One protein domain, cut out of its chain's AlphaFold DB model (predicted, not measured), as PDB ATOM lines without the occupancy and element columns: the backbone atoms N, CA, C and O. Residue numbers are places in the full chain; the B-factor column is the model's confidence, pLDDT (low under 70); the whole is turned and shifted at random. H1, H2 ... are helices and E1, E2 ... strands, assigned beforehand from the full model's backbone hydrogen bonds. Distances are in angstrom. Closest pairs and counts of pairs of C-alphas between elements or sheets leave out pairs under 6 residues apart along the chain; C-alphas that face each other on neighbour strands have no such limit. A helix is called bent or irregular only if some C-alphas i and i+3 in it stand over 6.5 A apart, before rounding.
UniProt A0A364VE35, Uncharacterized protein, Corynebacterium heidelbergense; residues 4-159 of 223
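Overview. This is residues 4 to 159 of the 223 residues of an uncharacterized protein of Corynebacterium heidelbergense (UniProt A0A364VE35). A small hairpin of two strands, E1 and E2, packs on the long helix H2, which runs through the middle of a helical body, with H5 and the arm H1b along it the opposite way and H3 at a steep angle. At one end a long loop reaches away, and its residues 34 to 40 stick out. The printed part has 156 residues with five named helices and two named strands, in the order H1 H2 E1 E2 H3 H4 H5; the sheet is antiparallel and the class mostly helix. The whole is only just compact, close to loose, with a radius of gyration of the C-alphas of 17.6 A, and spans 58 by 31 by 31 A.

Along the chain. E1 is residues 82 to 85 and E2 residues 88 to 92. H2, residues 48 to 71, is 34.3 A long. H1, residues 4 to 22, was assigned as one helix by its hydrogen bonds but is bent, with C-alphas 11 and 14 7.1 A apart; its arms are H1a, residues 4 to 11, and H1b, residues 14 to 22, and C-alpha 4, where H1a begins, is at (-10.161, 51.963, 10.521). H3, residues 115 to 126, is only just irregular: C-alphas 116 and 119 are 6.8 A apart. H4 is residues 128 to 132; H5, residues 138 to 154, is 23.8 A long and ends at (-25.552, 32.309, 10.186).

Arrangement. In the hairpin E1 and E2, N 83 and O 91 are within hydrogen-bond range at 2.9 A. The closest C-alphas of E2 and H2, Gly 91 and Asp 55, are 4.0 A apart. H1b touches residues 50 to 58 of H2 alone in a helical hairpin, a shallow tilt of 29 degrees, closest C-alphas Ile 17 and Gly 54 at 4.3 A. H5 touches residues 53 to 64 of H2 alone, opposite ways at a shallow 17 degrees, closest C-alphas Met 144 and Gly 60 at 5.6 A. H3 touches H2 at a steep 52 degrees, closest C-alphas Leu 124 and Ala 65 at 6.7 A. H1a touches H4, closest C-alphas Arg 7 and Ala 128 at 6.4 A. Every O i to N i+4 pair is within hydrogen-bond range in H1a, H1b, H2, H4 and H5; in H3, 6 of 8.

Size, cuts and confidence. The two C-alphas farthest apart, Phe 37 and Leu 133, are 59.2 A apart. The printed part has no cut; the links H1 to H2 and E2 to H3 are long. Mean pLDDT of the printed part is 74.1, with residues 21 to 52, 94 to 111 and 150 to 159 among those under 70.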
ATOM      1  N   GLU A   4      -9.147  51.704   9.496       93.81
ATOM      2  CA  GLU A   4     -10.161  51.963  10.521       93.81
ATOM      3  C   GLU A   4     -11.130  50.787  10.625       93.81
ATOM      4  O   GLU A   4     -11.361  50.273  11.719       93.81
ATOM      5  N   GLN A   5     -11.563  50.257   9.480       89.50
ATOM      6  CA  GLN A   5     -12.345  49.025   9.406       89.50
ATOM      7  C   GLN A   5     -11.628  47.860  10.102       89.50
ATOM      8  O   GLN A   5     -12.259  47.088  10.823       89.50
ATOM      9  N   LEU A   6     -10.302  47.747   9.949       94.00
ATOM     10  CA  LEU A   6      -9.509  46.733  10.644       94.00
ATOM     11  C   LEU A   6      -9.489  46.952  12.160       94.00
ATOM     12  O   LEU A   6      -9.633  45.992  12.920       94.00
ATOM     13  N   ARG A   7      -9.346  48.199  12.626       92.50
ATOM     14  CA  ARG A   7      -9.386  48.505  14.066       92.50
ATOM     15  C   ARG A   7     -10.719  48.137  14.691       92.50
ATOM     16  O   ARG A   7     -10.714  47.580  15.791       92.50
ATOM     17  N   GLU A   8     -11.817  48.453  14.017       87.00
ATOM     18  CA  GLU A   8     -13.175  48.123  14.451       87.00
ATOM     19  C   GLU A   8     -13.400  46.609  14.445       87.00
ATOM     20  O   GLU A   8     -13.850  46.042  15.444       87.00
ATOM     21  N   HIS A   9     -13.000  45.935  13.363       90.00
ATOM     22  CA  HIS A   9     -13.110  44.487  13.227       90.00
ATOM     23  C   HIS A   9     -12.412  43.765  14.387       90.00
ATOM     24  O   HIS A   9     -13.038  42.937  15.056       90.00
ATOM     25  N   LEU A  10     -11.155  44.137  14.657       92.00
ATOM     26  CA  LEU A  10     -10.324  43.596  15.735       92.00
ATOM     27  C   LEU A  10     -10.851  43.952  17.131       92.00
ATOM     28  O   LEU A  10     -10.732  43.147  18.050       92.00
ATOM     29  N   ALA A  11     -11.426  45.146  17.313       87.00
ATOM     30  CA  ALA A  11     -12.028  45.545  18.584       87.00
ATOM     31  C   ALA A  11     -13.238  44.671  18.942       87.00
ATOM     32  O   ALA A  11     -13.414  44.332  20.109       87.00
ATOM     33  N   ALA A  12     -14.033  44.287  17.941       82.94
ATOM     34  CA  ALA A  12     -15.218  43.452  18.114       82.94
ATOM     35  C   ALA A  12     -14.916  41.942  18.185       82.94
ATOM     36  O   ALA A  12     -15.749  41.177  18.672       82.94
ATOM     37  N   THR A  13     -13.740  41.496  17.721       86.69
ATOM     38  CA  THR A  13     -13.377  40.069  17.668       86.69
ATOM     39  C   THR A  13     -13.513  39.340  19.016       86.69
ATOM     40  O   THR A  13     -14.145  38.285  19.027       86.69
ATOM     41  N   PRO A  14     -13.008  39.850  20.163       84.38
ATOM     42  CA  PRO A  14     -13.138  39.142  21.440       84.38
ATOM     43  C   PRO A  14     -14.593  38.863  21.826       84.38
ATOM     44  O   PRO A  14     -14.926  37.761  22.255       84.38
ATOM     45  N   ASP A  15     -15.472  39.846  21.639       75.44
ATOM     46  CA  ASP A  15     -16.874  39.711  22.020       75.44
ATOM     47  C   ASP A  15     -17.618  38.739  21.106       75.44
ATOM     48  O   ASP A  15     -18.465  37.984  21.584       75.44
ATOM     49  N   LEU A  16     -17.284  38.695  19.816       75.44
ATOM     50  CA  LEU A  16     -17.847  37.704  18.898       75.44
ATOM     51  C   LEU A  16     -17.393  36.288  19.232       75.44
ATOM     52  O   LEU A  16     -18.235  35.400  19.342       75.44
ATOM     53  N   ILE A  17     -16.101  36.082  19.497       80.44
ATOM     54  CA  ILE A  17     -15.595  34.779  19.945       80.44
ATOM     55  C   ILE A  17     -16.337  34.330  21.211       80.44
ATOM     56  O   ILE A  17     -16.799  33.189  21.285       80.44
ATOM     57  N   ARG A  18     -16.511  35.239  22.181       73.50
ATOM     58  CA  ARG A  18     -17.260  34.971  23.416       73.50
ATOM     59  C   ARG A  18     -18.714  34.600  23.141       73.50
ATOM     60  O   ARG A  18     -19.205  33.609  23.673       73.50
ATOM     61  N   ARG A  19     -19.404  35.342  22.272       67.31
ATOM     62  CA  ARG A  19     -20.797  35.060  21.881       67.31
ATOM     63  C   ARG A  19     -20.941  33.704  21.192       67.31
ATOM     64  O   ARG A  19     -21.886  32.974  21.487       67.31
ATOM     65  N   HIS A  20     -20.020  33.358  20.299       70.12
ATOM     66  CA  HIS A  20     -20.047  32.090  19.577       70.12
ATOM     67  C   HIS A  20     -19.796  30.896  20.499       70.12
ATOM     68  O   HIS A  20     -20.565  29.934  20.465       70.12
ATOM     69  N   ARG A  21     -18.805  30.990  21.392       66.75
ATOM     70  CA  ARG A  21     -18.517  29.932  22.371       66.75
ATOM     71  C   ARG A  21     -19.598  29.802  23.446       66.75
ATOM     72  O   ARG A  21     -19.983  28.687  23.775       66.75
ATOM     73  N   ALA A  22     -20.203  30.900  23.906       59.47
ATOM     74  CA  ALA A  22     -21.315  30.847  24.862       59.47
ATOM     75  C   ALA A  22     -22.544  30.082  24.329       59.47
ATOM     76  O   ALA A  22     -23.267  29.459  25.102       59.47
ATOM     77  N   ARG A  23     -22.776  30.072  23.008       54.56
ATOM     78  CA  ARG A  23     -23.858  29.287  22.377       54.56
ATOM     79  C   ARG A  23     -23.583  27.785  22.322       54.56
ATOM     80  O   ARG A  23     -24.478  27.024  21.964       54.56
ATOM     81  N   MET A  24     -22.373  27.353  22.666       52.56
ATOM     82  CA  MET A  24     -22.081  25.943  22.887       52.56
ATOM     83  C   MET A  24     -22.542  25.455  24.258       52.56
ATOM     84  O   MET A  24     -22.707  24.247  24.433       52.56
ATOM     85  N   MET A  25     -22.747  26.362  25.220       44.44
ATOM     86  CA  MET A  25     -23.160  25.964  26.558       44.44
ATOM     87  C   MET A  25     -24.609  25.456  26.532       44.44
ATOM     88  O   MET A  25     -25.490  26.110  25.959       44.44
ATOM     89  N   PRO A  26     -24.893  24.289  27.129       42.47
ATOM     90  CA  PRO A  26     -26.236  23.733  27.168       42.47
ATOM     91  C   PRO A  26     -27.146  24.580  28.076       42.47
ATOM     92  O   PRO A  26     -27.219  24.379  29.281       42.47
ATOM     93  N   GLY A  27     -27.843  25.556  27.490       37.31
ATOM     94  CA  GLY A  27     -28.623  26.559  28.229       37.31
ATOM     95  C   GLY A  27     -30.146  26.490  28.074       37.31
ATOM     96  O   GLY A  27     -30.817  27.465  28.399       37.31
ATOM     97  N   ASN A  28     -30.719  25.397  27.556       37.16
ATOM     98  CA  ASN A  28     -32.161  25.327  27.270       37.16
ATOM     99  C   ASN A  28     -32.975  24.572  28.335       37.16
ATOM    100  O   ASN A  28     -32.509  23.622  28.965       37.16
ATOM    101  N   VAL A  29     -34.247  24.971  28.474       34.00
ATOM    102  CA  VAL A  29     -35.277  24.282  29.269       34.00
ATOM    103  C   VAL A  29     -35.359  22.815  28.827       34.00
ATOM    104  O   VAL A  29     -35.753  22.530  27.697       34.00
ATOM    105  N   GLY A  30     -34.961  21.893  29.708       37.12
ATOM    106  CA  GLY A  30     -34.863  20.452  29.432       37.12
ATOM    107  C   GLY A  30     -33.460  19.858  29.611       37.12
ATOM    108  O   GLY A  30     -33.318  18.637  29.571       37.12
ATOM    109  N   TYR A  31     -32.436  20.685  29.839       38.22
ATOM    110  CA  TYR A  31     -31.114  20.210  30.243       38.22
ATOM    111  C   TYR A  31     -31.129  19.677  31.687       38.22
ATOM    112  O   TYR A  31     -31.746  20.268  32.573       38.22
ATOM    113  N   SER A  32     -30.473  18.539  31.906       40.25
ATOM    114  CA  SER A  32     -30.317  17.890  33.206       40.25
ATOM    115  C   SER A  32     -28.900  17.336  33.297       40.25
ATOM    116  O   SER A  32     -28.518  16.521  32.459       40.25
ATOM    117  N   ASP A  33     -28.160  17.725  34.337       39.53
ATOM    118  CA  ASP A  33     -26.812  17.213  34.651       39.53
ATOM    119  C   ASP A  33     -26.816  15.761  35.154       39.53
ATOM    120  O   ASP A  33     -25.781  15.198  35.508       39.53
ATOM    121  N   VAL A  34     -27.991  15.130  35.218       39.06
ATOM    122  CA  VAL A  34     -28.120  13.743  35.654       39.06
ATOM    123  C   VAL A  34     -27.790  12.819  34.475       39.06
ATOM    124  O   VAL A  34     -28.555  12.794  33.504       39.06
ATOM    125  N   PRO A  35     -26.708  12.016  34.536       38.97
ATOM    126  CA  PRO A  35     -26.439  11.016  33.513       38.97
ATOM    127  C   PRO A  35     -27.592  10.008  33.479       38.97
ATOM    128  O   PRO A  35     -27.881   9.326  34.464       38.97
ATOM    129  N   VAL A  36     -28.276   9.916  32.340       41.22
ATOM    130  CA  VAL A  36     -29.305   8.895  32.118       41.22
ATOM    131  C   VAL A  36     -28.650   7.521  31.947       41.22
ATOM    132  O   VAL A  36     -27.575   7.388  31.356       41.22
ATOM    133  N   PHE A  37     -29.295   6.497  32.519       33.19
ATOM    134  CA  PHE A  37     -28.832   5.107  32.539       33.19
ATOM    135  C   PHE A  37     -28.447   4.647  31.118       33.19
ATOM    136  O   PHE A  37     -29.314   4.494  30.263       33.19
ATOM    137  N   GLY A  38     -27.146   4.448  30.868       39.69
ATOM    138  CA  GLY A  38     -26.620   4.003  29.570       39.69
ATOM    139  C   GLY A  38     -25.451   4.811  28.998       39.69
ATOM    140  O   GLY A  38     -24.928   4.424  27.959       39.69
ATOM    141  N   GLY A  39     -25.011   5.902  29.635       38.62
ATOM    142  CA  GLY A  39     -23.800   6.635  29.213       38.62
ATOM    143  C   GLY A  39     -23.945   7.445  27.917       38.62
ATOM    144  O   GLY A  39     -23.006   8.123  27.514       38.62
ATOM    145  N   PHE A  40     -25.125   7.434  27.301       37.97
ATOM    146  CA  PHE A  40     -25.511   8.363  26.247       37.97
ATOM    147  C   PHE A  40     -26.400   9.434  26.875       37.97
ATOM    148  O   PHE A  40     -27.596   9.229  27.085       37.97
ATOM    149  N   GLY A  41     -25.791  10.567  27.230       39.34
ATOM    150  CA  GLY A  41     -26.546  11.780  27.532       39.34
ATOM    151  C   GLY A  41     -27.358  12.222  26.307       39.34
ATOM    152  O   GLY A  41     -27.036  11.818  25.184       39.34
ATOM    153  N   PRO A  42     -28.420  13.027  26.487       35.47
ATOM    154  CA  PRO A  42     -29.137  13.597  25.355       35.47
ATOM    155  C   PRO A  42     -28.138  14.328  24.452       35.47
ATOM    156  O   PRO A  42     -27.341  15.131  24.933       35.47
ATOM    157  N   SER A  43     -28.174  14.031  23.149       37.12
ATOM    158  CA  SER A  43     -27.460  14.801  22.134       37.12
ATOM    159  C   SER A  43     -27.927  16.247  22.257       37.12
ATOM    160  O   SER A  43     -29.061  16.586  21.912       37.12
ATOM    161  N   THR A  44     -27.083  17.072  22.850       40.03
ATOM    162  CA  THR A  44     -27.305  18.498  23.028       40.03
ATOM    163  C   THR A  44     -27.546  19.170  21.675       40.03
ATOM    164  O   THR A  44     -26.983  18.747  20.663       40.03
ATOM    165  N   PRO A  45     -28.328  20.261  21.612       39.56
ATOM    166  CA  PRO A  45     -28.316  21.141  20.456       39.56
ATOM    167  C   PRO A  45     -27.043  22.007  20.507       39.56
ATOM    168  O   PRO A  45     -27.121  23.222  20.647       39.56
ATOM    169  N   ILE A  46     -25.856  21.390  20.455       44.59
ATOM    170  CA  ILE A  46     -24.605  22.121  20.221       44.59
ATOM    171  C   ILE A  46     -24.593  22.473  18.738       44.59
ATOM    172  O   ILE A  46     -24.563  21.591  17.878       44.59
ATOM    173  N   SER A  47     -24.616  23.765  18.418       48.94
ATOM    174  CA  SER A  47     -24.301  24.198  17.061       48.94
ATOM    175  C   SER A  47     -22.790  24.080  16.871       48.94
ATOM    176  O   SER A  47     -22.047  24.970  17.270       48.94
ATOM    177  N   VAL A  48     -22.322  22.967  16.296       51.09
ATOM    178  CA  VAL A  48     -20.896  22.746  15.961       51.09
ATOM    179  C   VAL A  48     -20.348  23.902  15.114       51.09
ATOM    180  O   VAL A  48     -19.223  24.344  15.315       51.09
ATOM    181  N   HIS A  49     -21.195  24.478  14.262       52.53
ATOM    182  CA  HIS A  49     -20.872  25.663  13.477       52.53
ATOM    183  C   HIS A  49     -20.545  26.893  14.335       52.53
ATOM    184  O   HIS A  49     -19.717  27.695  13.936       52.53
ATOM    185  N   ALA A  50     -21.122  27.057  15.530       55.62
ATOM    186  CA  ALA A  50     -20.774  28.178  16.407       55.62
ATOM    187  C   ALA A  50     -19.343  28.061  16.965       55.62
ATOM    188  O   ALA A  50     -18.637  29.064  17.022       55.62
ATOM    189  N   LEU A  51     -18.885  26.848  17.309       57.75
ATOM    190  CA  LEU A  51     -17.494  26.610  17.723       57.75
ATOM    191  C   LEU A  51     -16.527  26.998  16.599       57.75
ATOM    192  O   LEU A  51     -15.601  27.780  16.809       57.75
ATOM    193  N   GLU A  52     -16.802  26.487  15.398       68.31
ATOM    194  CA  GLU A  52     -15.987  26.718  14.208       68.31
ATOM    195  C   GLU A  52     -15.850  28.214  13.905       68.31
ATOM    196  O   GLU A  52     -14.757  28.663  13.579       68.31
ATOM    197  N   MET A  53     -16.904  29.012  14.098       76.06
ATOM    198  CA  MET A  53     -16.857  30.454  13.828       76.06
ATOM    199  C   MET A  53     -16.019  31.237  14.841       76.06
ATOM    200  O   MET A  53     -15.228  32.093  14.445       76.06
ATOM    201  N   GLY A  54     -16.137  30.933  16.138       78.94
ATOM    202  CA  GLY A  54     -15.285  31.552  17.160       78.94
ATOM    203  C   GLY A  54     -13.802  31.223  16.950       78.94
ATOM    204  O   GLY A  54     -12.940  32.093  17.071       78.94
ATOM    205  N   ASP A  55     -13.502  29.983  16.567       85.94
ATOM    206  CA  ASP A  55     -12.132  29.568  16.272       85.94
ATOM    207  C   ASP A  55     -11.625  30.120  14.931       85.94
ATOM    208  O   ASP A  55     -10.459  30.494  14.842       85.94
ATOM    209  N   MET A  56     -12.476  30.274  13.912       87.06
ATOM    210  CA  MET A  56     -12.115  30.936  12.652       87.06
ATOM    211  C   MET A  56     -11.789  32.424  12.848       87.06
ATOM    212  O   MET A  56     -10.812  32.914  12.279       87.06
ATOM    213  N   GLU A  57     -12.547  33.133  13.693       88.25
ATOM    214  CA  GLU A  57     -12.254  34.521  14.083       88.25
ATOM    215  C   GLU A  57     -10.876  34.624  14.762       88.25
ATOM    216  O   GLU A  57     -10.037  35.449  14.384       88.25
ATOM    217  N   ALA A  58     -10.588  33.733  15.718       91.38
ATOM    218  CA  ALA A  58      -9.277  33.668  16.363       91.38
ATOM    219  C   ALA A  58      -8.155  33.272  15.381       91.38
ATOM    220  O   ALA A  58      -7.060  33.840  15.428       91.38
ATOM    221  N   ALA A  59      -8.421  32.339  14.465       92.50
ATOM    222  CA  ALA A  59      -7.472  31.886  13.453       92.50
ATOM    223  C   ALA A  59      -7.057  33.017  12.506       92.50
ATOM    224  O   ALA A  59      -5.871  33.144  12.185       92.50
ATOM    225  N   GLY A  60      -8.010  33.864  12.107       93.31
ATOM    226  CA  GLY A  60      -7.754  35.061  11.310       93.31
ATOM    227  C   GLY A  60      -6.784  36.011  12.009       93.31
ATOM    228  O   GLY A  60      -5.747  36.360  11.444       93.31
ATOM    229  N   VAL A  61      -7.052  36.342  13.278       95.75
ATOM    230  CA  VAL A  61      -6.184  37.215  14.093       95.75
ATOM    231  C   VAL A  61      -4.778  36.635  14.249       95.75
ATOM    232  O   VAL A  61      -3.791  37.340  14.022       95.75
ATOM    233  N   GLY A  62      -4.667  35.358  14.623       95.50
ATOM    234  CA  GLY A  62      -3.375  34.704  14.824       95.50
ATOM    235  C   GLY A  62      -2.549  34.668  13.537       95.50
ATOM    236  O   GLY A  62      -1.369  35.028  13.542       95.50
ATOM    237  N   THR A  63      -3.181  34.290  12.423       95.88
ATOM    238  CA  THR A  63      -2.544  34.219  11.099       95.88
ATOM    239  C   THR A  63      -2.081  35.594  10.629       95.88
ATOM    240  O   THR A  63      -0.932  35.728  10.209       95.88
ATOM    241  N   LEU A  64      -2.927  36.620  10.769       97.06
ATOM    242  CA  LEU A  64      -2.602  37.998  10.407       97.06
ATOM    243  C   LEU A  64      -1.388  38.516  11.187       97.06
ATOM    244  O   LEU A  64      -0.425  38.994  10.589       97.06
ATOM    245  N   ALA A  65      -1.391  38.350  12.515       97.00
ATOM    246  CA  ALA A  65      -0.273  38.749  13.369       97.00
ATOM    247  C   ALA A  65       1.034  38.070  12.955       97.00
ATOM    248  O   ALA A  65       2.049  38.738  12.761       97.00
ATOM    249  N   ARG A  66       1.008  36.745  12.782       96.44
ATOM    250  CA  ARG A  66       2.203  35.984  12.408       96.44
ATOM    251  C   ARG A  66       2.730  36.394  11.038       96.44
ATOM    252  O   ARG A  66       3.941  36.527  10.891       96.44
ATOM    253  N   TYR A  67       1.842  36.592  10.067       96.94
ATOM    254  CA  TYR A  67       2.218  36.999   8.719       96.94
ATOM    255  C   TYR A  67       2.907  38.367   8.719       96.94
ATOM    256  O   TYR A  67       4.056  38.474   8.292       96.94
ATOM    257  N   CYS A  68       2.265  39.389   9.292       97.00
ATOM    258  CA  CYS A  68       2.812  40.746   9.324       97.00
ATOM    259  C   CYS A  68       4.129  40.838  10.112       97.00
ATOM    260  O   CYS A  68       5.032  41.572   9.712       97.00
ATOM    261  N   MET A  69       4.279  40.072  11.199       97.19
ATOM    262  CA  MET A  69       5.541  39.999  11.945       97.19
ATOM    263  C   MET A  69       6.643  39.276  11.164       97.19
ATOM    264  O   MET A  69       7.799  39.684  11.231       97.19
ATOM    265  N   ALA A  70       6.310  38.210  10.430       96.00
ATOM    266  CA  ALA A  70       7.281  37.455   9.638       96.00
ATOM    267  C   ALA A  70       7.810  38.260   8.442       96.00
ATOM    268  O   ALA A  70       8.992  38.167   8.120       96.00
ATOM    269  N   VAL A  71       6.946  39.064   7.816       95.06
ATOM    270  CA  VAL A  71       7.321  39.997   6.739       95.06
ATOM    271  C   VAL A  71       8.073  41.220   7.287       95.06
ATOM    272  O   VAL A  71       8.863  41.831   6.572       95.06
ATOM    273  N   GLY A  72       7.889  41.549   8.568       95.56
ATOM    274  CA  GLY A  72       8.553  42.675   9.229       95.56
ATOM    275  C   GLY A  72       7.810  44.006   9.099       95.56
ATOM    276  O   GLY A  72       8.376  45.049   9.418       95.56
ATOM    277  N   SER A  73       6.548  43.982   8.667       96.12
ATOM    278  CA  SER A  73       5.698  45.175   8.573       96.12
ATOM    279  C   SER A  73       5.307  45.738   9.935       96.12
ATOM    280  O   SER A  73       5.050  46.932  10.060       96.12
ATOM    281  N   ILE A  74       5.252  44.881  10.958       97.31
ATOM    282  CA  ILE A  74       4.990  45.276  12.345       97.31
ATOM    283  C   ILE A  74       6.045  44.664  13.275       97.31
ATOM    284  O   ILE A  74       6.583  43.594  12.967       97.31
ATOM    285  N   PRO A  75       6.331  45.283  14.435       97.50
ATOM    286  CA  PRO A  75       7.304  44.744  15.378       97.50
ATOM    287  C   PRO A  75       6.920  43.345  15.886       97.50
ATOM    288  O   PRO A  75       5.729  43.062  16.064       97.50
ATOM    289  N   PRO A  76       7.905  42.472  16.166       96.12
ATOM    290  CA  PRO A  76       7.639  41.145  16.699       96.12
ATOM    291  C   PRO A  76       7.064  41.228  18.117       96.12
ATOM    292  O   PRO A  76       7.575  41.950  18.972       96.12
ATOM    293  N   GLN A  77       6.033  40.427  18.383       94.50
ATOM    294  CA  GLN A  77       5.436  40.259  19.705       94.50
ATOM    295  C   GLN A  77       5.149  38.772  19.962       94.50
ATOM    296  O   GLN A  77       4.808  38.047  19.027       94.50
ATOM    297  N   PRO A  78       5.238  38.289  21.215       92.88
ATOM    298  CA  PRO A  78       4.767  36.952  21.555       92.88
ATOM    299  C   PRO A  78       3.285  36.757  21.200       92.88
ATOM    300  O   PRO A  78       2.418  37.465  21.712       92.88
ATOM    301  N   ILE A  79       3.000  35.755  20.367       91.50
ATOM    302  CA  ILE A  79       1.640  35.353  19.998       91.50
ATOM    303  C   ILE A  79       1.207  34.222  20.942       91.50
ATOM    304  O   ILE A  79       1.673  33.089  20.819       91.50
ATOM    305  N   ARG A  80       0.358  34.541  21.927       90.06
ATOM    306  CA  ARG A  80      -0.132  33.612  22.967       90.06
ATOM    307  C   ARG A  80      -1.626  33.334  22.801       90.06
ATOM    308  O   ARG A  80      -2.331  34.128  22.194       90.06
ATOM    309  N   GLY A  81      -2.092  32.206  23.337       87.06
ATOM    310  CA  GLY A  81      -3.516  31.839  23.341       87.06
ATOM    311  C   GLY A  81      -4.064  31.281  22.026       87.06
ATOM    312  O   GLY A  81      -5.250  30.996  21.946       87.06
ATOM    313  N   PHE A  82      -3.217  31.083  21.014       91.62
ATOM    314  CA  PHE A  82      -3.613  30.541  19.713       91.62
ATOM    315  C   PHE A  82      -3.140  29.096  19.532       91.62
ATOM    316  O   PHE A  82      -2.031  28.740  19.943       91.62
ATOM    317  N   TRP A  83      -3.953  28.281  18.864       89.44
ATOM    318  CA  TRP A  83      -3.604  26.922  18.461       89.44
ATOM    319  C   TRP A  83      -2.961  26.930  17.076       89.44
ATOM    320  O   TRP A  83      -3.509  27.495  16.129       89.44
ATOM    321  N   TRP A  84      -1.798  26.291  16.955       88.69
ATOM    322  CA  TRP A  84      -1.020  26.244  15.721       88.69
ATOM    323  C   TRP A  84      -0.807  24.809  15.256       88.69
ATOM    324  O   TRP A  84      -0.344  23.966  16.025       88.69
ATOM    325  N   VAL A  85      -1.072  24.551  13.976       85.88
ATOM    326  CA  VAL A  85      -0.811  23.265  13.316       85.88
ATOM    327  C   VAL A  85      -0.108  23.543  11.995       85.88
ATOM    328  O   VAL A  85      -0.622  24.287  11.169       85.88
ATOM    329  N   ASN A  86       1.079  22.966  11.792       86.62
ATOM    330  CA  ASN A  86       1.865  23.113  10.557       86.62
ATOM    331  C   ASN A  86       2.097  24.574  10.112       86.62
ATOM    332  O   ASN A  86       2.193  24.859   8.925       86.62
ATOM    333  N   GLY A  87       2.198  25.506  11.067       80.62
ATOM    334  CA  GLY A  87       2.405  26.932  10.787       80.62
ATOM    335  C   GLY A  87       1.125  27.743  10.571       80.62
ATOM    336  O   GLY A  87       1.204  28.967  10.538       80.62
ATOM    337  N   GLU A  88      -0.038  27.097  10.524       84.38
ATOM    338  CA  GLU A  88      -1.346  27.744  10.403       84.38
ATOM    339  C   GLU A  88      -2.026  27.867  11.765       84.38
ATOM    340  O   GLU A  88      -1.970  26.942  12.582       84.38
ATOM    341  N   CYS A  89      -2.684  29.001  12.009       89.56
ATOM    342  CA  CYS A  89      -3.511  29.162  13.195       89.56
ATOM    343  C   CYS A  89      -4.849  28.457  12.963       89.56
ATOM    344  O   CYS A  89      -5.487  28.667  11.933       89.56
ATOM    345  N   LYS A  90      -5.263  27.607  13.902       86.44
ATOM    346  CA  LYS A  90      -6.532  26.869  13.839       86.44
ATOM    347  C   LYS A  90      -7.610  27.437  14.763       86.44
ATOM    348  O   LYS A  90      -8.736  26.969  14.707       86.44
ATOM    349  N   GLY A  91      -7.270  28.434  15.578       87.56
ATOM    350  CA  GLY A  91      -8.184  29.083  16.510       87.56
ATOM    351  C   GLY A  91      -7.530  29.327  17.859       87.56
ATOM    352  O   GLY A  91      -6.321  29.579  17.930       87.56
ATOM    353  N   LEU A  92      -8.313  29.248  18.931       85.81
ATOM    354  CA  LEU A  92      -7.782  29.389  20.284       85.81
ATOM    355  C   LEU A  92      -7.089  28.107  20.747       85.81
ATOM    356  O   LEU A  92      -7.518  26.994  20.459       85.81
ATOM    357  N   GLY A  93      -5.985  28.278  21.468       79.12
ATOM    358  CA  GLY A  93      -5.322  27.187  22.173       79.12
ATOM    359  C   GLY A  93      -6.132  26.764  23.391       79.12
ATOM    360  O   GLY A  93      -6.694  27.614  24.076       79.12
ATOM    361  N   ALA A  94      -6.146  25.464  23.696       64.12
ATOM    362  CA  ALA A  94      -6.707  24.968  24.948       64.12
ATOM    363  C   ALA A  94      -5.888  25.523  26.126       64.12
ATOM    364  O   ALA A  94      -4.730  25.146  26.318       64.12
ATOM    365  N   LEU A  95      -6.479  26.441  26.890       55.62
ATOM    366  CA  LEU A  95      -5.849  27.080  28.053       55.62
ATOM    367  C   LEU A  95      -6.416  26.582  29.391       55.62
ATOM    368  O   LEU A  95      -6.000  27.056  30.444       55.62
ATOM    369  N   GLY A  96      -7.329  25.609  29.362       57.56
ATOM    370  CA  GLY A  96      -8.022  25.098  30.541       57.56
ATOM    371  C   GLY A  96      -9.518  25.029  30.271       57.56
ATOM    372  O   GLY A  96      -9.968  24.084  29.630       57.56
ATOM    373  N   MET A  97     -10.262  26.035  30.738       53.16
ATOM    374  CA  MET A  97     -11.703  26.163  30.512       53.16
ATOM    375  C   MET A  97     -11.990  27.192  29.413       53.16
ATOM    376  O   MET A  97     -11.500  28.319  29.472       53.16
ATOM    377  N   ASP A  98     -12.807  26.810  28.432       57.03
ATOM    378  CA  ASP A  98     -13.330  27.696  27.379       57.03
ATOM    379  C   ASP A  98     -14.561  28.495  27.865       57.03
ATOM    380  O   ASP A  98     -15.435  28.863  27.079       57.03
ATOM    381  N   GLU A  99     -14.640  28.734  29.176       55.03
ATOM    382  CA  GLU A  99     -15.766  29.358  29.863       55.03
ATOM    383  C   GLU A  99     -15.269  30.525  30.723       55.03
ATOM    384  O   GLU A  99     -14.207  30.459  31.348       55.03
ATOM    385  N   ASP A 100     -16.054  31.603  30.758       55.06
ATOM    386  CA  ASP A 100     -15.877  32.644  31.764       55.06
ATOM    387  C   ASP A 100     -16.322  32.050  33.114       55.06
ATOM    388  O   ASP A 100     -17.472  31.633  33.262       55.06
ATOM    389  N   GLU A 101     -15.430  31.987  34.105       45.19
ATOM    390  CA  GLU A 101     -15.817  31.486  35.428       45.19
ATOM    391  C   GLU A 101     -16.737  32.498  36.118       45.19
ATOM    392  O   GLU A 101     -16.425  33.690  36.204       45.19
ATOM    393  N   PHE A 102     -17.852  32.018  36.669       48.28
ATOM    394  CA  PHE A 102     -18.745  32.798  37.523       48.28
ATOM    395  C   PHE A 102     -18.748  32.214  38.938       48.28
ATOM    396  O   PHE A 102     -18.710  31.000  39.125       48.28
ATOM    397  N   ASP A 103     -18.776  33.074  39.953       48.69
ATOM    398  CA  ASP A 103     -18.937  32.655  41.340       48.69
ATOM    399  C   ASP A 103     -20.363  32.132  41.619       48.69
ATOM    400  O   ASP A 103     -21.273  32.230  40.791       48.69
ATOM    401  N   LEU A 104     -20.580  31.592  42.823       40.31
ATOM    402  CA  LEU A 104     -21.879  31.077  43.290       40.31
ATOM    403  C   LEU A 104     -23.017  32.116  43.257       40.31
ATOM    404  O   LEU A 104     -24.188  31.752  43.378       40.31
ATOM    405  N   TRP A 105     -22.691  33.399  43.112       45.16
ATOM    406  CA  TRP A 105     -23.631  34.515  43.053       45.16
ATOM    407  C   TRP A 105     -23.810  35.048  41.624       45.16
ATOM    408  O   TRP A 105     -24.555  36.005  41.406       45.16
ATOM    409  N   GLY A 106     -23.176  34.407  40.638       42.16
ATOM    410  CA  GLY A 106     -23.228  34.781  39.234       42.16
ATOM    411  C   GLY A 106     -22.382  36.009  38.889       42.16
ATOM    412  O   GLY A 106     -22.603  36.596  37.825       42.16
ATOM    413  N   ASN A 107     -21.448  36.431  39.745       44.81
ATOM    414  CA  ASN A 107     -20.458  37.447  39.383       44.81
ATOM    415  C   ASN A 107     -19.304  36.784  38.623       44.81
ATOM    416  O   ASN A 107     -18.949  35.656  38.953       44.81
ATOM    417  N   PRO A 108     -18.694  37.448  37.629       52.47
ATOM    418  CA  PRO A 108     -17.477  36.942  37.001       52.47
ATOM    419  C   PRO A 108     -16.399  36.724  38.075       52.47
ATOM    420  O   PRO A 108     -16.030  37.664  38.777       52.47
ATOM    421  N   ASN A 109     -15.913  35.493  38.215       54.12
ATOM    422  CA  ASN A 109     -14.865  35.103  39.164       54.12
ATOM    423  C   ASN A 109     -13.475  35.604  38.703       54.12
ATOM    424  O   ASN A 109     -12.580  35.773  39.525       54.12
ATOM    425  N   GLY A 110     -13.333  36.002  37.434       55.59
ATOM    426  CA  GLY A 110     -12.186  36.781  36.949       55.59
ATOM    427  C   GLY A 110     -11.291  36.058  35.946       55.59
ATOM    428  O   GLY A 110     -10.360  36.674  35.427       55.59
ATOM    429  N   HIS A 111     -11.572  34.794  35.621       65.25
ATOM    430  CA  HIS A 111     -10.881  34.092  34.544       65.25
ATOM    431  C   HIS A 111     -11.459  34.494  33.173       65.25
ATOM    432  O   HIS A 111     -12.461  33.941  32.727       65.25
ATOM    433  N   ASP A 112     -10.837  35.474  32.510       73.62
ATOM    434  CA  ASP A 112     -11.111  35.813  31.106       73.62
ATOM    435  C   ASP A 112     -10.259  34.919  30.197       73.62
ATOM    436  O   ASP A 112      -9.074  35.180  29.987       73.62
ATOM    437  N   TYR A 113     -10.858  33.867  29.636       75.88
ATOM    438  CA  TYR A 113     -10.140  32.909  28.786       75.88
ATOM    439  C   TYR A 113      -9.606  33.536  27.480       75.88
ATOM    440  O   TYR A 113      -8.743  32.956  26.816       75.88
ATOM    441  N   LEU A 114     -10.076  34.737  27.115       85.31
ATOM    442  CA  LEU A 114      -9.574  35.512  25.978       85.31
ATOM    443  C   LEU A 114      -8.431  36.464  26.355       85.31
ATOM    444  O   LEU A 114      -7.844  37.076  25.460       85.31
ATOM    445  N   GLU A 115      -8.079  36.600  27.639       86.56
ATOM    446  CA  GLU A 115      -6.964  37.443  28.093       86.56
ATOM    447  C   GLU A 115      -5.680  37.208  27.277       86.56
ATOM    448  O   GLU A 115      -5.120  38.195  26.784       86.56
ATOM    449  N   PRO A 116      -5.280  35.958  26.963       88.88
ATOM    450  CA  PRO A 116      -4.008  35.719  26.286       88.88
ATOM    451  C   PRO A 116      -3.946  36.209  24.835       88.88
ATOM    452  O   PRO A 116      -2.848  36.458  24.328       88.88
ATOM    453  N   ILE A 117      -5.092  36.380  24.161       91.88
ATOM    454  CA  ILE A 117      -5.139  36.899  22.784       91.88
ATOM    455  C   ILE A 117      -5.243  38.430  22.728       91.88
ATOM    456  O   ILE A 117      -4.876  39.029  21.710       91.88
ATOM    457  N   ARG A 118      -5.692  39.091  23.809       91.38
ATOM    458  CA  ARG A 118      -5.896  40.553  23.854       91.38
ATOM    459  C   ARG A 118      -4.638  41.355  23.505       91.38
ATOM    460  O   ARG A 118      -4.775  42.300  22.727       91.38
ATOM    461  N   PRO A 119      -3.422  41.006  23.980       95.06
ATOM    462  CA  PRO A 119      -2.210  41.714  23.576       95.06
ATOM    463  C   PRO A 119      -1.964  41.660  22.067       95.06
ATOM    464  O   PRO A 119      -1.505  42.639  21.487       95.06
ATOM    465  N   THR A 120      -2.268  40.534  21.415       96.25
ATOM    466  CA  THR A 120      -2.088  40.378  19.960       96.25
ATOM    467  C   THR A 120      -3.069  41.263  19.196       96.25
ATOM    468  O   THR A 120      -2.684  41.955  18.256       96.25
ATOM    469  N   ILE A 121      -4.324  41.306  19.648       96.06
ATOM    470  CA  ILE A 121      -5.360  42.180  19.085       96.06
ATOM    471  C   ILE A 121      -4.980  43.653  19.261       96.06
ATOM    472  O   ILE A 121      -5.046  44.425  18.307       96.06
ATOM    473  N   ALA A 122      -4.554  44.055  20.461       95.94
ATOM    474  CA  ALA A 122      -4.132  45.427  20.736       95.94
ATOM    475  C   ALA A 122      -2.952  45.853  19.847       95.94
ATOM    476  O   ALA A 122      -2.959  46.960  19.311       95.94
ATOM    477  N   HIS A 123      -1.985  44.957  19.640       97.44
ATOM    478  CA  HIS A 123      -0.839  45.186  18.760       97.44
ATOM    479  C   HIS A 123      -1.260  45.399  17.309       97.44
ATOM    480  O   HIS A 123      -0.923  46.417  16.712       97.44
ATOM    481  N   LEU A 124      -2.078  44.499  16.760       97.62
ATOM    482  CA  LEU A 124      -2.601  44.642  15.400       97.62
ATOM    483  C   LEU A 124      -3.407  45.935  15.212       97.62
ATOM    484  O   LEU A 124      -3.306  46.572  14.170       97.62
ATOM    485  N   ARG A 125      -4.175  46.359  16.224       97.50
ATOM    486  CA  ARG A 125      -4.927  47.627  16.181       97.50
ATOM    487  C   ARG A 125      -4.013  48.848  16.174       97.50
ATOM    488  O   ARG A 125      -4.294  49.809  15.454       97.50
ATOM    489  N   ALA A 126      -2.945  48.821  16.970       97.69
ATOM    490  CA  ALA A 126      -1.973  49.908  17.034       97.69
ATOM    491  C   ALA A 126      -1.271  50.114  15.684       97.69
ATOM    492  O   ALA A 126      -1.109  51.254  15.258       97.69
ATOM    493  N   TYR A 127      -0.958  49.017  14.990       98.12
ATOM    494  CA  TYR A 127      -0.285  49.013  13.688       98.12
ATOM    495  C   TYR A 127      -1.232  48.758  12.506       98.12
ATOM    496  O   TYR A 127      -0.822  48.251  11.463       98.12
ATOM    497  N   ALA A 128      -2.527  49.059  12.651       97.19
ATOM    498  CA  ALA A 128      -3.515  48.719  11.627       97.19
ATOM    499  C   ALA A 128      -3.192  49.346  10.259       97.19
ATOM    500  O   ALA A 128      -3.485  48.741   9.232       97.19
ATOM    501  N   GLY A 129      -2.563  50.528  10.238       97.44
ATOM    502  CA  GLY A 129      -2.134  51.190   9.003       97.44
ATOM    503  C   GLY A 129      -1.042  50.413   8.270       97.44
ATOM    504  O   GLY A 129      -1.131  50.200   7.066       97.44
ATOM    505  N   GLU A 130      -0.038  49.938   8.997       97.94
ATOM    506  CA  GLU A 130       1.061  49.130   8.474       97.94
ATOM    507  C   GLU A 130       0.581  47.736   8.056       97.94
ATOM    508  O   GLU A 130       1.011  47.201   7.033       97.94
ATOM    509  N   VAL A 131      -0.360  47.159   8.812       97.56
ATOM    510  CA  VAL A 131      -0.971  45.867   8.489       97.56
ATOM    511  C   VAL A 131      -1.680  45.930   7.141       97.56
ATOM    512  O   VAL A 131      -1.383  45.100   6.292       97.56
ATOM    513  N   VAL A 132      -2.556  46.915   6.901       97.12
ATOM    514  CA  VAL A 132      -3.305  46.994   5.627       97.12
ATOM    515  C   VAL A 132      -2.434  47.350   4.420       97.12
ATOM    516  O   VAL A 132      -2.859  47.139   3.290       97.12
ATOM    517  N   LEU A 133      -1.229  47.879   4.646       96.69
ATOM    518  CA  LEU A 133      -0.240  48.163   3.601       96.69
ATOM    519  C   LEU A 133       0.761  47.018   3.389       96.69
ATOM    520  O   LEU A 133       1.636  47.122   2.530       96.69
ATOM    521  N   THR A 134       0.670  45.943   4.175       97.38
ATOM    522  CA  THR A 134       1.560  44.790   4.038       97.38
ATOM    523  C   THR A 134       1.258  44.049   2.741       97.38
ATOM    524  O   THR A 134       0.147  43.570   2.540       97.38
ATOM    525  N   GLU A 135       2.261  43.908   1.878       96.56
ATOM    526  CA  GLU A 135       2.130  43.157   0.630       96.56
ATOM    527  C   GLU A 135       1.654  41.721   0.900       96.56
ATOM    528  O   GLU A 135       2.239  41.023   1.726       96.56
ATOM    529  N   GLY A 136       0.598  41.280   0.205       94.25
ATOM    530  CA  GLY A 136       0.086  39.909   0.286       94.25
ATOM    531  C   GLY A 136      -0.824  39.633   1.486       94.25
ATOM    532  O   GLY A 136      -1.223  38.485   1.693       94.25
ATOM    533  N   VAL A 137      -1.185  40.659   2.263       96.12
ATOM    534  CA  VAL A 137      -2.105  40.549   3.406       96.12
ATOM    535  C   VAL A 137      -3.575  40.463   2.981       96.12
ATOM    536  O   VAL A 137      -4.427  39.991   3.736       96.12
ATOM    537  N   GLU A 138      -3.900  40.903   1.764       96.06
ATOM    538  CA  GLU A 138      -5.272  41.056   1.278       96.06
ATOM    539  C   GLU A 138      -6.091  39.758   1.327       96.06
ATOM    540  O   GLU A 138      -7.256  39.825   1.729       96.06
ATOM    541  N   PRO A 139      -5.549  38.574   0.973       94.75
ATOM    542  CA  PRO A 139      -6.284  37.318   1.105       94.75
ATOM    543  C   PRO A 139      -6.663  37.002   2.557       94.75
ATOM    544  O   PRO A 139      -7.744  36.471   2.795       94.75
ATOM    545  N   ILE A 140      -5.808  37.357   3.525       94.62
ATOM    546  CA  ILE A 140      -6.064  37.138   4.956       94.62
ATOM    547  C   ILE A 140      -7.185  38.067   5.424       94.62
ATOM    548  O   ILE A 140      -8.139  37.612   6.050       94.62
ATOM    549  N   LEU A 141      -7.112  39.354   5.064       95.00
ATOM    550  CA  LEU A 141      -8.143  40.335   5.419       95.00
ATOM    551  C   LEU A 141      -9.504  39.979   4.810       95.00
ATOM    552  O   LEU A 141     -10.516  40.077   5.498       95.00
ATOM    553  N   ARG A 142      -9.534  39.512   3.555       93.06
ATOM    554  CA  ARG A 142     -10.769  39.035   2.914       93.06
ATOM    555  C   ARG A 142     -11.342  37.811   3.615       93.06
ATOM    556  O   ARG A 142     -12.530  37.794   3.899       93.06
ATOM    557  N   ALA A 143     -10.508  36.825   3.950       88.81
ATOM    558  CA  ALA A 143     -10.967  35.651   4.688       88.81
ATOM    559  C   ALA A 143     -11.563  36.035   6.055       88.81
ATOM    560  O   ALA A 143     -12.578  35.476   6.459       88.81
ATOM    561  N   MET A 144     -10.981  37.021   6.745       91.94
ATOM    562  CA  MET A 144     -11.545  37.560   7.989       91.94
ATOM    563  C   MET A 144     -12.894  38.262   7.765       91.94
ATOM    564  O   MET A 144     -13.826  38.045   8.537       91.94
ATOM    565  N   GLU A 145     -13.031  39.079   6.713       88.88
ATOM    566  CA  GLU A 145     -14.316  39.695   6.337       88.88
ATOM    567  C   GLU A 145     -15.376  38.639   6.011       88.88
ATOM    568  O   GLU A 145     -16.510  38.761   6.471       88.88
ATOM    569  N   ASP A 146     -15.003  37.588   5.280       84.25
ATOM    570  CA  ASP A 146     -15.896  36.495   4.898       84.25
ATOM    571  C   ASP A 146     -16.365  35.698   6.117       84.25
ATOM    572  O   ASP A 146     -17.558  35.420   6.240       84.25
ATOM    573  N   VAL A 147     -15.458  35.376   7.051       84.25
ATOM    574  CA  VAL A 147     -15.806  34.733   8.329       84.25
ATOM    575  C   VAL A 147     -16.771  35.617   9.109       84.25
ATOM    576  O   VAL A 147     -17.838  35.150   9.502       84.25
ATOM    577  N   ARG A 148     -16.471  36.911   9.262       82.38
ATOM    578  CA  ARG A 148     -17.345  37.849   9.974       82.38
ATOM    579  C   ARG A 148     -18.719  37.944   9.326       82.38
ATOM    580  O   ARG A 148     -19.734  37.833  10.007       82.38
ATOM    581  N   TRP A 149     -18.766  38.124   8.009       79.69
ATOM    582  CA  TRP A 149     -20.009  38.191   7.248       79.69
ATOM    583  C   TRP A 149     -20.820  36.900   7.378       79.69
ATOM    584  O   TRP A 149     -22.025  36.949   7.628       79.69
ATOM    585  N   TYR A 150     -20.165  35.744   7.246       69.50
ATOM    586  CA  TYR A 150     -20.806  34.444   7.388       69.50
ATOM    587  C   TYR A 150     -21.325  34.241   8.813       69.50
ATOM    588  O   TYR A 150     -22.429  33.731   8.975       69.50
ATOM    589  N   SER A 151     -20.604  34.729   9.825       67.00
ATOM    590  CA  SER A 151     -21.024  34.660  11.225       67.00
ATOM    591  C   SER A 151     -22.294  35.455  11.471       67.00
ATOM    592  O   SER A 151     -23.309  34.905  11.900       67.00
ATOM    593  N   LEU A 152     -22.281  36.721  11.051       65.75
ATOM    594  CA  LEU A 152     -23.432  37.614  11.157       65.75
ATOM    595  C   LEU A 152     -24.641  37.086  10.365       65.75
ATOM    596  O   LEU A 152     -25.785  37.308  10.754       65.75
ATOM    597  N   LYS A 153     -24.408  36.362   9.261       58.94
ATOM    598  CA  LYS A 153     -25.462  35.749   8.440       58.94
ATOM    599  C   LYS A 153     -26.007  34.443   9.021       58.94
ATOM    600  O   LYS A 153     -27.211  34.213   8.940       58.94
ATOM    601  N   MET A 154     -25.147  33.567   9.543       53.88
ATOM    602  CA  MET A 154     -25.552  32.309  10.186       53.88
ATOM    603  C   MET A 154     -26.289  32.563  11.496       53.88
ATOM    604  O   MET A 154     -27.175  31.796  11.873       53.88
ATOM    605  N   PHE A 155     -25.944  33.659  12.163       56.81
ATOM    606  CA  PHE A 155     -26.560  34.099  13.397       56.81
ATOM    607  C   PHE A 155     -27.188  35.482  13.189       56.81
ATOM    608  O   PHE A 155     -26.697  36.456  13.751       56.81
ATOM    609  N   PRO A 156     -28.292  35.593  12.421       42.56
ATOM    610  CA  PRO A 156     -28.912  36.876  12.060       42.56
ATOM    611  C   PRO A 156     -29.360  37.720  13.270       42.56
ATOM    612  O   PRO A 156     -29.499  38.937  13.148       42.56
ATOM    613  N   ASN A 157     -29.453  37.099  14.455       45.69
ATOM    614  CA  ASN A 157     -29.564  37.725  15.782       45.69
ATOM    615  C   ASN A 157     -28.380  38.666  16.124       45.69
ATOM    616  O   ASN A 157     -28.400  39.352  17.144       45.69
ATOM    617  N   GLU A 158     -27.317  38.676  15.316       43.91
ATOM    618  CA  GLU A 158     -26.177  39.596  15.392       43.91
ATOM    619  C   GLU A 158     -26.360  40.839  14.499       43.91
ATOM    620  O   GLU A 158     -25.510  41.725  14.521       43.91
ATOM    621  N   SER A 159     -27.489  40.947  13.779       42.97
ATOM    622  CA  SER A 159     -27.947  42.178  13.106       42.97
ATOM    623  C   SER A 159     -29.111  42.891  13.816       42.97
ATOM    624  O   SER A 159     -29.576  43.928  13.348       42.97
TER     625      SER A 159